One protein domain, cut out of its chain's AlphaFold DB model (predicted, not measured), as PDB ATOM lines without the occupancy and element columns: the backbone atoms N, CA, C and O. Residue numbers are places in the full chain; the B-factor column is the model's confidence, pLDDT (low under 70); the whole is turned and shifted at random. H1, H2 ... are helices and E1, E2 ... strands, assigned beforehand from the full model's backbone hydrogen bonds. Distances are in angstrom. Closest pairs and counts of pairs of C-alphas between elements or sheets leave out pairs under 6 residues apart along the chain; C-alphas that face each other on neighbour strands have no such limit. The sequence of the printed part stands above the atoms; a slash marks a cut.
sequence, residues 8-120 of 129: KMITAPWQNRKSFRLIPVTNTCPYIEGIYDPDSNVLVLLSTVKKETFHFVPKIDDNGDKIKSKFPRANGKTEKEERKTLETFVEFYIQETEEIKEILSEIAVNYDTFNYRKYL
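What this domain is: This is residues 8 to 120 of the 129 residues of an uncharacterized protein of Chryseobacterium sp (UniProt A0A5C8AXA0). A twisted sheet of five strands has one helix, H1, over one face; its long hairpin E4 and E5 bends and runs out as an arm tipped by the loop of residues 59 to 80. The 113 printed residues hold, in order, E1 to E5 and H1, mostly strand, in two layers, the helix on one face of the sheet. The sheet, ordered E1, E2, E3, E4, E5, is a meander, each strand the antiparallel neighbour of the one before. The whole is loose, with a radius of gyration of the C-alphas of 19.3 A, and elongated, spanning 59 by 31 by 24 A.

How they stand to each other: Start with E1, residues 8 to 14, an edge strand; N 10 is 2.8 A from O 21 of E2, residues 17 to 24. N 22 of E2 is 2.8 A from O 34 of E3, residues 31 to 37. N 44 of E4, residues 42 to 58, is 2.8 A from O 35. Follow E4 to its bend of 103 degrees at residue 49; beside it E5, residues 81 to 94, bends by 74 degrees at residue 84, and N 53 is 2.9 A from O 86. These N and O pairs are within hydrogen-bond range. H1, residues 97 to 107, is on the sheet at a height of 9.3 A, over E3 and E4; the closest C-alphas of H1 and E4, Ile 100 and Leu 43, are 6.6 A apart. In H1 every O i to N i+4 pair is within hydrogen-bond range.

Where its parts are: Find C-alpha 8 at (81.712, 202.356, 97.216), where E1 begins. E2 is 23.0 A long, E4 30.6 A and E5 32.6 A. H1, 15.6 A long, ends at C-alpha 107, (81.088, 204.548, 89.624).

The domain as a whole: The C-alphas of Lys 70 and Asp 112 are the two farthest apart, 59.1 A. The link E4 to E5 is long, 22 residues. The printed part has no cut, and no printed residue is under 70 in pLDDT.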
ATOM      1  N   LYS A   8      81.848 201.495  96.037       97.56
ATOM      2  CA  LYS A   8      81.712 202.356  97.216       97.56
ATOM      3  C   LYS A   8      83.080 202.822  97.689       97.56
ATOM      4  O   LYS A   8      83.975 202.005  97.886       97.56
ATOM      5  N   MET A   9      83.223 204.125  97.917       98.38
ATOM      6  CA  MET A   9      84.424 204.699  98.513       98.38
ATOM      7  C   MET A   9      84.462 204.445 100.021       98.38
ATOM      8  O   MET A   9      83.463 204.642 100.721       98.38
ATOM      9  N   ILE A  10      85.626 204.056 100.530       98.31
ATOM     10  CA  ILE A  10      85.910 203.876 101.956       98.31
ATOM     11  C   ILE A  10      87.239 204.542 102.309       98.31
ATOM     12  O   ILE A  10      88.161 204.578 101.498       98.31
ATOM     13  N   THR A  11      87.368 205.055 103.532       98.00
ATOM     14  CA  THR A  11      88.671 205.509 104.031       98.00
ATOM     15  C   THR A  11      89.579 204.301 104.233       98.00
ATOM     16  O   THR A  11      89.176 203.326 104.864       98.00
ATOM     17  N   ALA A  12      90.812 204.392 103.745       96.94
ATOM     18  CA  ALA A  12      91.806 203.332 103.846       96.94
ATOM     19  C   ALA A  12      93.191 203.921 104.167       96.94
ATOM     20  O   ALA A  12      93.448 205.089 103.852       96.94
ATOM     21  N   PRO A  13      94.088 203.153 104.806       95.00
ATOM     22  CA  PRO A  13      95.467 203.579 104.987       95.00
ATOM     23  C   PRO A  13      96.209 203.617 103.643       95.00
ATOM     24  O   PRO A  13      96.034 202.742 102.794       95.00
ATOM     25  N   TRP A  14      97.066 204.622 103.489       92.81
ATOM     26  CA  TRP A  14      98.082 204.728 102.448       92.81
ATOM     27  C   TRP A  14      99.421 204.980 103.135       92.81
ATOM     28  O   TRP A  14      99.689 206.092 103.592       92.81
ATOM     29  N   GLN A  15     100.219 203.922 103.288       89.44
ATOM     30  CA  GLN A  15     101.443 203.943 104.095       89.44
ATOM     31  C   GLN A  15     101.190 204.574 105.483       89.44
ATOM     32  O   GLN A  15     100.407 204.037 106.267       89.44
ATOM     33  N   ASN A  16     101.793 205.733 105.767       89.38
ATOM     34  CA  ASN A  16     101.716 206.436 107.051       89.38
ATOM     35  C   ASN A  16     100.586 207.486 107.131       89.38
ATOM     36  O   ASN A  16     100.491 208.212 108.120       89.38
ATOM     37  N   ARG A  17      99.734 207.605 106.104       91.75
ATOM     38  CA  ARG A  17      98.627 208.579 106.029       91.75
ATOM     39  C   ARG A  17      97.301 207.907 105.668       91.75
ATOM     40  O   ARG A  17      97.235 206.719 105.362       91.75
ATOM     41  N   LYS A  18      96.204 208.666 105.735       95.12
ATOM     42  CA  LYS A  18      94.883 208.217 105.266       95.12
ATOM     43  C   LYS A  18      94.672 208.629 103.809       95.12
ATOM     44  O   LYS A  18      95.054 209.730 103.420       95.12
ATOM     45  N   SER A  19      94.005 207.763 103.058       97.12
ATOM     46  CA  SER A  19      93.485 207.995 101.711       97.12
ATOM     47  C   SER A  19      92.088 207.359 101.601       97.12
ATOM     48  O   SER A  19      91.398 207.165 102.615       97.12
ATOM     49  N   PHE A  20      91.664 207.009 100.390       98.12
ATOM     50  CA  PHE A  20      90.474 206.221 100.124       98.12
ATOM     51  C   PHE A  20      90.738 205.080  99.136       98.12
ATOM     52  O   PHE A  20      91.672 205.110  98.335       98.12
ATOM     53  N   ARG A  21      89.887 204.059  99.225       98.25
ATOM     54  CA  ARG A  21      89.777 202.957  98.269       98.25
ATOM     55  C   ARG A  21      88.347 202.859  97.767       98.25
ATOM     56  O   ARG A  21      87.425 203.302  98.453       98.25
ATOM     57  N   LEU A  22      88.167 202.241  96.611       98.25
ATOM     58  CA  LEU A  22      86.874 201.823  96.095       98.25
ATOM     59  C   LEU A  22      86.755 200.308  96.187       98.25
ATOM     60  O   LEU A  22      87.640 199.588  95.732       98.25
ATOM     61  N   ILE A  23      85.639 199.845  96.738       98.00
ATOM     62  CA  ILE A  23      85.279 198.426  96.778       98.00
ATOM     63  C   ILE A  23      84.039 198.182  95.912       98.00
ATOM     64  O   ILE A  23      83.131 199.018  95.929       98.00
ATOM     65  N   PRO A  24      83.961 197.072  95.163       97.12
ATOM     66  CA  PRO A  24      82.756 196.723  94.424       97.12
ATOM     67  C   PRO A  24      81.608 196.436  95.400       97.12
ATOM     68  O   PRO A  24      81.790 195.788  96.430       97.12
ATOM     69  N   VAL A  25      80.410 196.922  95.079       96.88
ATOM     70  CA  VAL A  25      79.168 196.649  95.833       96.88
ATOM     71  C   VAL A  25      78.139 195.877  95.012       96.88
ATOM     72  O   VAL A  25      77.048 195.585  95.493       96.88
ATOM     73  N   THR A  26      78.493 195.524  93.776       93.38
ATOM     74  CA  THR A  26      77.684 194.703  92.873       93.38
ATOM     75  C   THR A  26      78.562 193.648  92.203       93.38
ATOM     76  O   THR A  26      79.740 193.890  91.943       93.38
ATOM     77  N   ASN A  27      77.981 192.492  91.875       88.75
ATOM     78  CA  ASN A  27      78.691 191.401  91.190       88.75
ATOM     79  C   ASN A  27      78.996 191.708  89.713       88.75
ATOM     80  O   ASN A  27      79.772 191.001  89.084       88.75
ATOM     81  N   THR A  28      78.366 192.743  89.158       91.44
ATOM     82  CA  THR A  28      78.552 193.200  87.776       91.44
ATOM     83  C   THR A  28      79.562 194.343  87.668       91.44
ATOM     84  O   THR A  28      79.704 194.922  86.595       91.44
ATOM     85  N   CYS A  29      80.233 194.714  88.765       94.25
ATOM     86  CA  CYS A  29      81.238 195.769  88.744       94.25
ATOM     87  C   CYS A  29      82.417 195.362  87.839       94.25
ATOM     88  O   CYS A  29      82.981 194.284  88.034       94.25
ATOM     89  N   PRO A  30      82.829 196.204  86.872       94.81
ATOM     90  CA  PRO A  30      83.946 195.882  85.986       94.81
ATOM     91  C   PRO A  30      85.314 196.007  86.676       94.81
ATOM     92  O   PRO A  30      86.322 195.610  86.084       94.81
ATOM     93  N   TYR A  31      85.352 196.517  87.912       96.75
ATOM     94  CA  TYR A  31      86.557 196.733  88.707       96.75
ATOM     95  C   TYR A  31      86.521 195.921  90.006       96.75
ATOM     96  O   TYR A  31      85.480 195.802  90.653       96.75
ATOM     97  N   ILE A  32      87.669 195.384  90.411       96.56
ATOM     98  CA  ILE A  32      87.822 194.637  91.667       96.56
ATOM     99  C   ILE A  32      88.232 195.534  92.839       96.56
ATOM    100  O   ILE A  32      87.905 195.235  93.983       96.56
ATOM    101  N   GLU A  33      88.944 196.627  92.559       97.25
ATOM    102  CA  GLU A  33      89.434 197.581  93.549       97.25
ATOM    103  C   GLU A  33      89.802 198.896  92.852       97.25
ATOM    104  O   GLU A  33      90.263 198.903  91.709       97.25
ATOM    105  N   GLY A  34      89.603 200.009  93.552       98.00
ATOM    106  CA  GLY A  34      90.202 201.291  93.205       98.00
ATOM    107  C   GLY A  34      91.056 201.805  94.356       98.00
ATOM    108  O   GLY A  34      90.664 201.681  95.518       98.00
ATOM    109  N   ILE A  35      92.211 202.388  94.063       98.00
ATOM    110  CA  ILE A  35      93.151 202.870  95.074       98.00
ATOM    111  C   ILE A  35      93.605 204.270  94.691       98.00
ATOM    112  O   ILE A  35      94.152 204.464  93.611       98.00
ATOM    113  N   TYR A  36      93.389 205.242  95.575       97.81
ATOM    114  CA  TYR A  36      93.922 206.583  95.377       97.81
ATOM    115  C   TYR A  36      95.249 206.751  96.120       97.81
ATOM    116  O   TYR A  36      95.292 206.647  97.353       97.81
ATOM    117  N   ASP A  37      96.312 207.025  95.369       95.69
ATOM    118  CA  ASP A  37      97.606 207.474  95.870       95.69
ATOM    119  C   ASP A  37      97.621 209.011  95.937       95.69
ATOM    120  O   ASP A  37      97.701 209.696  94.910       95.69
ATOM    121  N   PRO A  38      97.573 209.583  97.147       93.25
ATOM    122  CA  PRO A  38      97.533 211.020  97.311       93.25
ATOM    123  C   PRO A  38      98.930 211.678  97.263       93.25
ATOM    124  O   PRO A  38      99.026 212.907  97.263       93.25
ATOM    125  N   ASP A  39     100.021 210.901  97.247       91.69
ATOM    126  CA  ASP A  39     101.392 211.402  97.079       91.69
ATOM    127  C   ASP A  39     101.710 211.647  95.604       91.69
ATOM    128  O   ASP A  39     102.387 212.624  95.280       91.69
ATOM    129  N   SER A  40     101.184 210.818  94.701       93.25
ATOM    130  CA  SER A  40     101.354 210.978  93.250       93.25
ATOM    131  C   SER A  40     100.143 211.589  92.536       93.25
ATOM    132  O   SER A  40     100.264 211.940  91.370       93.25
ATOM    133  N   ASN A  41      99.020 211.798  93.236       94.25
ATOM    134  CA  ASN A  41      97.737 212.210  92.650       94.25
ATOM    135  C   ASN A  41      97.252 211.232  91.570       94.25
ATOM    136  O   ASN A  41      96.932 211.627  90.456       94.25
ATOM    137  N   VAL A  42      97.218 209.942  91.902       96.62
ATOM    138  CA  VAL A  42      96.827 208.894  90.955       96.62
ATOM    139  C   VAL A  42      95.711 208.045  91.536       96.62
ATOM    140  O   VAL A  42      95.837 207.497  92.629       96.62
ATOM    141  N   LEU A  43      94.622 207.896  90.785       98.00
ATOM    142  CA  LEU A  43      93.626 206.857  91.017       98.00
ATOM    143  C   LEU A  43      93.965 205.647  90.142       98.00
ATOM    144  O   LEU A  43      93.960 205.735  88.917       98.00
ATOM    145  N   VAL A  44      94.232 204.511  90.778       98.12
ATOM    146  CA  VAL A  44      94.424 203.229  90.096       98.12
ATOM    147  C   VAL A  44      93.123 202.441  90.163       98.12
ATOM    148  O   VAL A  44      92.618 202.195  91.258       98.12
ATOM    149  N   LEU A  45      92.589 202.021  89.016       98.00
ATOM    150  CA  LEU A  45      91.463 201.090  88.928       98.00
ATOM    151  C   LEU A  45      91.939 199.729  88.423       98.00
ATOM    152  O   LEU A  45      92.498 199.622  87.332       98.00
ATOM    153  N   LEU A  46      91.680 198.684  89.207       97.56
ATOM    154  CA  LEU A  46      91.986 197.303  88.858       97.56
ATOM    155  C   LEU A  46      90.751 196.673  88.215       97.56
ATOM    156  O   LEU A  46      89.711 196.532  88.857       97.56
ATOM    157  N   SER A  47      90.856 196.286  86.949       95.56
ATOM    158  CA  SER A  47      89.788 195.613  86.212       95.56
ATOM    159  C   SER A  47      89.570 194.181  86.697       95.56
ATOM    160  O   SER A  47      90.482 193.528  87.190       95.56
ATOM    161  N   THR A  48      88.373 193.654  86.463       94.69
ATOM    162  CA  THR A  48      88.094 192.210  86.492       94.69
ATOM    163  C   THR A  48      88.784 191.453  85.351       94.69
ATOM    164  O   THR A  48      89.015 190.248  85.467       94.69
ATOM    165  N   VAL A  49      89.155 192.143  84.265       94.12
ATOM    166  CA  VAL A  49      89.912 191.568  83.151       94.12
ATOM    167  C   VAL A  49      91.345 191.301  83.592       94.12
ATOM    168  O   VAL A  49      92.039 192.181  84.111       94.12
ATOM    169  N   LYS A  50      91.803 190.077  83.338       93.56
ATOM    170  CA  LYS A  50      93.185 189.669  83.559       93.56
ATOM    171  C   LYS A  50      93.960 189.682  82.248       93.56
ATOM    172  O   LYS A  50      93.431 189.347  81.192       93.56
ATOM    173  N   LYS A  51      95.234 190.038  82.344       92.12
ATOM    174  CA  LYS A  51      96.234 189.869  81.293       92.12
ATOM    175  C   LYS A  51      97.303 188.896  81.768       92.12
ATOM    176  O   LYS A  51      97.708 188.921  82.933       92.12
ATOM    177  N   GLU A  52      97.790 188.082  80.846       92.44
ATOM    178  CA  GLU A  52      98.995 187.297  81.063       92.44
ATOM    179  C   GLU A  52     100.217 188.204  80.933       92.44
ATOM    180  O   GLU A  52     100.417 188.880  79.921       92.44
ATOM    181  N   THR A  53     101.043 188.237  81.970       88.75
ATOM    182  CA  THR A  53     102.296 188.986  81.972       88.75
ATOM    183  C   THR A  53     103.443 188.078  82.377       88.75
ATOM    184  O   THR A  53     103.346 187.246  83.285       88.75
ATOM    185  N   PHE A  54     104.564 188.229  81.679       90.12
ATOM    186  CA  PHE A  54     105.768 187.482  81.999       90.12
ATOM    187  C   PHE A  54     106.514 188.157  83.141       90.12
ATOM    188  O   PHE A  54     106.939 189.303  83.026       90.12
ATOM    189  N   HIS A  55     106.733 187.402  84.209       88.44
ATOM    190  CA  HIS A  55     107.527 187.821  85.350       88.44
ATOM    191  C   HIS A  55     108.780 186.962  85.463       88.44
ATOM    192  O   HIS A  55     108.754 185.751  85.229       88.44
ATOM    193  N   PHE A  56     109.887 187.594  85.847       90.12
ATOM    194  CA  PHE A  56     111.078 186.885  86.291       90.12
ATOM    195  C   PHE A  56     110.964 186.653  87.793       90.12
ATOM    196  O   PHE A  56     110.933 187.608  88.568       90.12
ATOM    197  N   VAL A  57     110.878 185.388  88.190       91.50
ATOM    198  CA  VAL A  57     110.793 184.975  89.596       91.50
ATOM    199  C   VAL A  57     112.018 184.144  89.969       91.50
ATOM    200  O   VAL A  57     112.590 183.496  89.084       91.50
ATOM    201  N   PRO A  58     112.449 184.138  91.247       93.44
ATOM    202  CA  PRO A  58     113.541 183.282  91.689       93.44
ATOM    203  C   PRO A  58     113.247 181.818  91.367       93.44
ATOM    204  O   PRO A  58     112.154 181.322  91.633       93.44
ATOM    205  N   LYS A  59     114.230 181.125  90.797       94.44
ATOM    206  CA  LYS A  59     114.137 179.691  90.557       94.44
ATOM    207  C   LYS A  59     114.315 178.962  91.883       94.44
ATOM    208  O   LYS A  59     115.287 179.219  92.595       94.44
ATOM    209  N   ILE A  60     113.392 178.057  92.169       95.56
ATOM    210  CA  ILE A  60     113.340 177.272  93.399       95.56
ATOM    211  C   ILE A  60     113.823 175.842  93.105       95.56
ATOM    212  O   ILE A  60     113.566 175.331  92.011       95.56
ATOM    213  N   ASP A  61     114.591 175.241  94.015       93.62
ATOM    214  CA  ASP A  61     114.973 173.826  93.955       93.62
ATOM    215  C   ASP A  61     113.931 172.914  94.624       93.62
ATOM    216  O   ASP A  61     112.905 173.374  95.121       93.62
ATOM    217  N   ASP A  62     114.181 171.605  94.627       95.88
ATOM    218  CA  ASP A  62     113.223 170.616  95.133       95.88
ATOM    219  C   ASP A  62     112.957 170.734  96.648       95.88
ATOM    220  O   ASP A  62     111.961 170.203  97.136       95.88
ATOM    221  N   ASN A  63     113.806 171.455  97.394       95.19
ATOM    222  CA  ASN A  63     113.622 171.706  98.827       95.19
ATOM    223  C   ASN A  63     112.826 172.988  99.109       95.19
ATOM    224  O   ASN A  63     112.521 173.275 100.266       95.19
ATOM    225  N   GLY A  64     112.481 173.764  98.078       92.19
ATOM    226  CA  GLY A  64     111.855 175.073  98.254       92.19
ATOM    227  C   GLY A  64     112.857 176.222  98.400       92.19
ATOM    228  O   GLY A  64     112.439 177.366  98.600       92.19
ATOM    229  N   ASP A  65     114.158 175.960  98.253       94.44
ATOM    230  CA  ASP A  65     115.202 176.967  98.405       94.44
ATOM    231  C   ASP A  65     115.509 177.677  97.086       94.44
ATOM    232  O   ASP A  65     115.439 177.128  95.983       94.44
ATOM    233  N   LYS A  66     115.888 178.951  97.187       95.19
ATOM    234  CA  LYS A  66     116.254 179.743  96.014       95.19
ATOM    235  C   LYS A  66     117.621 179.334  95.480       95.19
ATOM    236  O   LYS A  66     118.629 179.356  96.189       95.19
ATOM    237  N   ILE A  67     117.694 179.091  94.177       94.69
ATOM    238  CA  ILE A  67     118.940 178.694  93.526       94.69
ATOM    239  C   ILE A  67     119.834 179.917  93.314       94.69
ATOM    240  O   ILE A  67     119.514 180.816  92.532       94.69
ATOM    241  N   LYS A  68     121.016 179.925  93.935       93.38
ATOM    242  CA  LYS A  68     122.016 180.984  93.732       93.38
ATOM    243  C   LYS A  68     122.622 180.943  92.322       93.38
ATOM    244  O   LYS A  68     122.880 179.889  91.732       93.38
ATOM    245  N   SER A  69     122.857 182.122  91.763       89.69
ATOM    246  CA  SER A  69     123.682 182.320  90.575       89.69
ATOM    247  C   SER A  69     125.159 182.140  90.937       89.69
ATOM    248  O   SER A  69     125.570 182.443  92.052       89.69
ATOM    249  N   LYS A  70     125.973 181.666  89.986       87.06
ATOM    250  CA  LYS A  70     127.430 181.544  90.188       87.06
ATOM    251  C   LYS A  70     128.117 182.911  90.287       87.06
ATOM    252  O   LYS A  70     129.115 183.036  90.981       87.06
ATOM    253  N   PHE A  71     127.566 183.915  89.606       87.12
ATOM    254  CA  PHE A  71     128.050 185.294  89.606       87.12
ATOM    255  C   PHE A  71     126.874 186.263  89.792       87.12
ATOM    256  O   PHE A  71     125.756 185.926  89.370       87.12
ATOM    257  N   PRO A  72     127.091 187.450  90.384       84.12
ATOM    258  CA  PRO A  72     126.083 188.505  90.416       84.12
ATOM    259  C   PRO A  72     125.615 188.853  89.002       84.12
ATOM    260  O   PRO A  72     126.419 188.940  88.071       84.12
ATOM    261  N   ARG A  73     124.307 189.036  88.823       82.06
ATOM    262  CA  ARG A  73     123.746 189.527  87.561       82.06
ATOM    263  C   ARG A  73     123.979 191.032  87.424       82.06
ATOM    264  O   ARG A  73     124.207 191.726  88.409       82.06
ATOM    265  N   ALA A  74     123.842 191.549  86.202       82.56
ATOM    266  CA  ALA A  74     123.969 192.982  85.913       82.56
ATOM    267  C   ALA A  74     122.997 193.865  86.724       82.56
ATOM    268  O   ALA A  74     123.293 195.020  86.997       82.56
ATOM    269  N   ASN A  75     121.857 193.310  87.151       82.06
ATOM    270  CA  ASN A  75     120.878 193.972  88.019       82.06
ATOM    271  C   ASN A  75     121.172 193.803  89.526       82.06
ATOM    272  O   ASN A  75     120.292 194.041  90.349       82.06
ATOM    273  N   GLY A  76     122.361 193.318  89.896       84.31
ATOM    274  CA  GLY A  76     122.782 193.093  91.282       84.31
ATOM    275  C   GLY A  76     122.197 191.841  91.946       84.31
ATOM    276  O   GLY A  76     122.620 191.483  93.044       84.31
ATOM    277  N   LYS A  77     121.259 191.132  91.302       86.81
ATOM    278  CA  LYS A  77     120.652 189.922  91.875       86.81
ATOM    279  C   LYS A  77     121.644 188.756  91.894       86.81
ATOM    280  O   LYS A  77     122.382 188.521  90.936       86.81
ATOM    281  N   THR A  78     121.615 187.986  92.978       91.56
ATOM    282  CA  THR A  78     122.487 186.821  93.210       91.56
ATOM    283  C   THR A  78     121.766 185.487  93.029       91.56
ATOM    284  O   THR A  78     122.376 184.432  93.173       91.56
ATOM    285  N   GLU A  79     120.484 185.514  92.677       93.69
ATOM    286  CA  GLU A  79     119.631 184.341  92.482       93.69
ATOM    287  C   GLU A  79     119.428 184.084  90.980       93.69
ATOM    288  O   GLU A  79     119.464 184.999  90.150       93.69
ATOM    289  N   LYS A  80     119.247 182.819  90.599       93.31
ATOM    290  CA  LYS A  80     118.773 182.480  89.256       93.31
ATOM    291  C   LYS A  80     117.292 182.806  89.179       93.31
ATOM    292  O   LYS A  80     116.550 182.517  90.107       93.31
ATOM    293  N   GLU A  81     116.873 183.343  88.045       92.69
ATOM    294  CA  GLU A  81     115.468 183.628  87.776       92.69
ATOM    295  C   GLU A  81     114.988 182.779  86.604       92.69
ATOM    296  O   GLU A  81     115.753 182.494  85.676       92.69
ATOM    297  N   GLU A  82     113.721 182.391  86.645       93.25
ATOM    298  CA  GLU A  82     113.004 181.806  85.520       93.25
ATOM    299  C   GLU A  82     111.831 182.698  85.116       93.25
ATOM    300  O   GLU A  82     111.279 183.443  85.930       93.25
ATOM    301  N   ARG A  83     111.468 182.645  83.833       93.00
ATOM    302  CA  ARG A  83     110.317 183.380  83.315       93.00
ATOM    303  C   ARG A  83     109.060 182.551  83.551       93.00
ATOM    304  O   ARG A  83     108.940 181.461  82.992       93.00
ATOM    305  N   LYS A  84     108.127 183.079  84.333       93.00
ATOM    306  CA  LYS A  84     106.786 182.517  84.518       93.00
ATOM    307  C   LYS A  84     105.751 183.446  83.902       93.00
ATOM    308  O   LYS A  84     105.897 184.666  83.962       93.00
ATOM    309  N   THR A  85     104.711 182.860  83.329       92.75
ATOM    310  CA  THR A  85     103.490 183.587  82.987       92.75
ATOM    311  C   THR A  85     102.646 183.686  84.249       92.75
ATOM    312  O   THR A  85     102.364 182.663  84.871       92.75
ATOM    313  N   LEU A  86     102.281 184.902  84.642       89.81
ATOM    314  CA  LEU A  86     101.352 185.156  85.735       89.81
ATOM    315  C   LEU A  86     100.136 185.882  85.179       89.81
ATOM    316  O   LEU A  86     100.265 186.789  84.355       89.81
ATOM    317  N   GLU A  87      98.956 185.496  85.646       91.44
ATOM    318  CA  GLU A  87      97.768 186.298  85.416       91.44
ATOM    319  C   GLU A  87      97.765 187.486  86.380       91.44
ATOM    320  O   GLU A  87      97.818 187.323  87.599       91.44
ATOM    321  N   THR A  88      97.665 188.685  85.824       90.75
ATOM    322  CA  THR A  88      97.586 189.942  86.576       90.75
ATOM    323  C   THR A  88      96.356 190.715  86.144       90.75
ATOM    324  O   THR A  88      96.001 190.684  84.965       90.75
ATOM    325  N   PHE A  89      95.713 191.427  87.065       93.81
ATOM    326  CA  PHE A  89      94.622 192.327  86.705       93.81
ATOM    327  C   PHE A  89      95.135 193.469  85.822       93.81
ATOM    328  O   PHE A  89      96.282 193.907  85.934       93.81
ATOM    329  N   VAL A  90      94.297 193.921  84.895       95.06
ATOM    330  CA  VAL A  90      94.586 195.127  84.117       95.06
ATOM    331  C   VAL A  90      94.391 196.340  85.023       95.06
ATOM    332  O   VAL A  90      93.358 196.467  85.673       95.06
ATOM    333  N   GLU A  91      95.381 197.225  85.049       95.62
ATOM    334  CA  GLU A  91      95.383 198.446  85.851       95.62
ATOM    335  C   GLU A  91      95.240 199.666  84.941       95.62
ATOM    336  O   GLU A  91      95.948 199.781  83.937       95.62
ATOM    337  N   PHE A  92      94.345 200.579  85.311       96.81
ATOM    338  CA  PHE A  92      94.185 201.887  84.684       96.81
ATOM    339  C   PHE A  92      94.635 202.966  85.660       96.81
ATOM    340  O   PHE A  92      94.165 203.003  86.796       96.81
ATOM    341  N   TYR A  93      95.540 203.829  85.211       97.75
ATOM    342  CA  TYR A  93      96.122 204.906  86.002       97.75
ATOM    343  C   TYR A  93      95.520 206.226  85.531       97.75
ATOM    344  O   TYR A  93      95.747 206.627  84.392       97.75
ATOM    345  N   ILE A  94      94.745 206.875  86.394       97.81
ATOM    346  CA  ILE A  94      94.075 208.147  86.110       97.81
ATOM    347  C   ILE A  94      94.766 209.213  86.955       97.81
ATOM    348  O   ILE A  94      94.822 209.080  88.181       97.81
ATOM    349  N   GLN A  95      95.336 210.227  86.308       95.81
ATOM    350  CA  GLN A  95      96.175 211.234  86.972       95.81
ATOM    351  C   GLN A  95      95.521 212.615  87.018       95.81
ATOM    352  O   GLN A  95      95.810 213.391  87.930       95.81
ATOM    353  N   GLU A  96      94.632 212.921  86.070       95.81
ATOM    354  CA  GLU A  96      94.018 214.239  86.016       95.81
ATOM    355  C   GLU A  96      92.909 214.381  87.047       95.81
ATOM    356  O   GLU A  96      91.975 213.583  87.126       95.81
ATOM    357  N   THR A  97      93.004 215.431  87.861       95.19
ATOM    358  CA  THR A  97      92.121 215.623  89.018       95.19
ATOM    359  C   THR A  97      90.647 215.713  88.618       95.19
ATOM    360  O   THR A  97      89.784 215.227  89.353       95.19
ATOM    361  N   GLU A  98      90.340 216.313  87.466       95.62
ATOM    362  CA  GLU A  98      88.968 216.373  86.954       95.62
ATOM    363  C   GLU A  98      88.477 215.010  86.452       95.62
ATOM    364  O   GLU A  98      87.365 214.622  86.803       95.62
ATOM    365  N   GLU A  99      89.319 214.224  85.772       97.31
ATOM    366  CA  GLU A  99      88.982 212.851  85.353       97.31
ATOM    367  C   GLU A  99      88.744 211.936  86.562       97.31
ATOM    368  O   GLU A  99      87.820 211.122  86.574       97.31
ATOM    369  N   ILE A 100      89.536 212.100  87.629       97.44
ATOM    370  CA  ILE A 100      89.326 211.391  88.898       97.44
ATOM    371  C   ILE A 100      87.940 211.731  89.455       97.44
ATOM    372  O   ILE A 100      87.194 210.830  89.835       97.44
ATOM    373  N   LYS A 101      87.565 213.014  89.519       96.62
ATOM    374  CA  LYS A 101      86.246 213.431  90.029       96.62
ATOM    375  C   LYS A 101      85.110 212.886  89.164       96.62
ATOM    376  O   LYS A 101      84.123 212.408  89.722       96.62
ATOM    377  N   GLU A 102      85.256 212.958  87.845       96.50
ATOM    378  CA  GLU A 102      84.280 212.475  86.869       96.50
ATOM    379  C   GLU A 102      84.034 210.975  87.043       96.50
ATOM    380  O   GLU A 102      82.919 210.576  87.380       96.50
ATOM    381  N   ILE A 103      85.085 210.154  86.980       96.19
ATOM    382  CA  ILE A 103      84.981 208.699  87.150       96.19
ATOM    383  C   ILE A 103      84.382 208.333  88.510       96.19
ATOM    384  O   ILE A 103      83.517 207.459  88.593       96.19
ATOM    385  N   LEU A 104      84.796 208.998  89.595       97.06
ATOM    386  CA  LEU A 104      84.214 208.753  90.918       97.06
ATOM    387  C   LEU A 104      82.709 209.049  90.944       97.06
ATOM    388  O   LEU A 104      81.975 208.331  91.622       97.06
ATOM    389  N   SER A 105      82.250 210.071  90.217       96.06
ATOM    390  CA  SER A 105      80.826 210.415  90.127       96.06
ATOM    391  C   SER A 105      80.002 209.359  89.394       96.06
ATOM    392  O   SER A 105      78.851 209.111  89.758       96.06
ATOM    393  N   GLU A 106      80.609 208.679  88.423       94.38
ATOM    394  CA  GLU A 106      79.966 207.626  87.643       94.38
ATOM    395  C   GLU A 106      79.875 206.309  88.418       94.38
ATOM    396  O   GLU A 106      78.834 205.644  88.419       94.38
ATOM    397  N   ILE A 107      80.961 205.912  89.091       95.69
ATOM    398  CA  ILE A 107      81.088 204.548  89.624       95.69
ATOM    399  C   ILE A 107      80.777 204.432  91.116       95.69
ATOM    400  O   ILE A 107      80.421 203.338  91.565       95.69
ATOM    401  N   ALA A 108      80.910 205.507  91.901       97.12
ATOM    402  CA  ALA A 108      80.769 205.439  93.351       97.12
ATOM    403  C   ALA A 108      79.337 205.745  93.819       97.12
ATOM    404  O   ALA A 108      78.851 206.869  93.722       97.12
ATOM    405  N   VAL A 109      78.684 204.774  94.464       96.62
ATOM    406  CA  VAL A 109      77.320 204.919  95.020       96.62
ATOM    407  C   VAL A 109      77.212 205.963  96.130       96.62
ATOM    408  O   VAL A 109      76.119 206.376  96.500       96.62
ATOM    409  N   ASN A 110      78.344 206.347  96.716       96.94
ATOM    410  CA  ASN A 110      78.436 207.323  97.792       96.94
ATOM    411  C   ASN A 110      79.226 208.571  97.382       96.94
ATOM    412  O   ASN A 110      79.783 209.230  98.258       96.94
ATOM    413  N   TYR A 111      79.265 208.895  96.085       96.12
ATOM    414  CA  TYR A 111      79.945 210.082  95.560       96.12
ATOM    415  C   TYR A 111      79.586 211.366  96.320       96.12
ATOM    416  O   TYR A 111      80.475 212.057  96.812       96.12
ATOM    417  N   ASP A 112      78.290 211.622  96.518       95.25
ATOM    418  CA  ASP A 112      77.808 212.853  97.159       95.25
ATOM    419  C   ASP A 112      77.987 212.876  98.686       95.25
ATOM    420  O   ASP A 112      77.918 213.933  99.310       95.25
ATOM    421  N   THR A 113      78.205 211.717  99.320       96.88
ATOM    422  CA  THR A 113      78.239 211.593 100.793       96.88
ATOM    423  C   THR A 113      79.633 211.328 101.353       96.88
ATOM    424  O   THR A 113      79.901 211.627 102.518       96.88
ATOM    425  N   PHE A 114      80.551 210.785 100.554       97.56
ATOM    426  CA  PHE A 114      81.922 210.522 100.969       97.56
ATOM    427  C   PHE A 114      82.830 211.711 100.637       97.56
ATOM    428  O   PHE A 114      83.052 212.045  99.477       97.56
ATOM    429  N   ASN A 115      83.428 212.329 101.659       96.69
ATOM    430  CA  ASN A 115      84.377 213.429 101.471       96.69
ATOM    431  C   ASN A 115      85.750 212.904 101.000       96.69
ATOM    432  O   ASN A 115      86.671 212.776 101.810       96.69
ATOM    433  N   TYR A 116      85.875 212.584  99.706       96.12
ATOM    434  CA  TYR A 116      87.147 212.207  99.076       96.12
ATOM    435  C   TYR A 116      88.051 213.417  98.810       96.12
ATOM    436  O   TYR A 116      89.272 213.290  98.821       96.12
ATOM    437  N   ARG A 117      87.459 214.605  98.623       94.94
ATOM    438  CA  ARG A 117      88.170 215.851  98.289       94.94
ATOM    439  C   ARG A 117      89.250 216.207  99.308       94.94
ATOM    440  O   ARG A 117      90.292 216.709  98.918       94.94
ATOM    441  N   LYS A 118      89.048 215.868 100.587       93.94
ATOM    442  CA  LYS A 118      90.054 216.049 101.652       93.94
ATOM    443  C   LYS A 118      91.360 215.264 101.443       93.94
ATOM    444  O   LYS A 118      92.308 215.484 102.188       93.94
ATOM    445  N   TYR A 119      91.380 214.296 100.525       93.56
ATOM    446  CA  TYR A 119      92.570 213.517 100.184       93.56
ATOM    447  C   TYR A 119      93.268 214.021  98.922       93.56
ATOM    448  O   TYR A 119      94.444 213.704  98.750       93.56
ATOM    449  N   LEU A 120      92.564 214.768  98.065       91.56
ATOM    450  CA  LEU A 120      93.127 215.299  96.828       91.56
ATOM    451  C   LEU A 120      94.200 216.342  97.143       91.56
ATOM    452  O   LEU A 120      94.080 217.083  98.121       91.56
TER     453      LEU A 120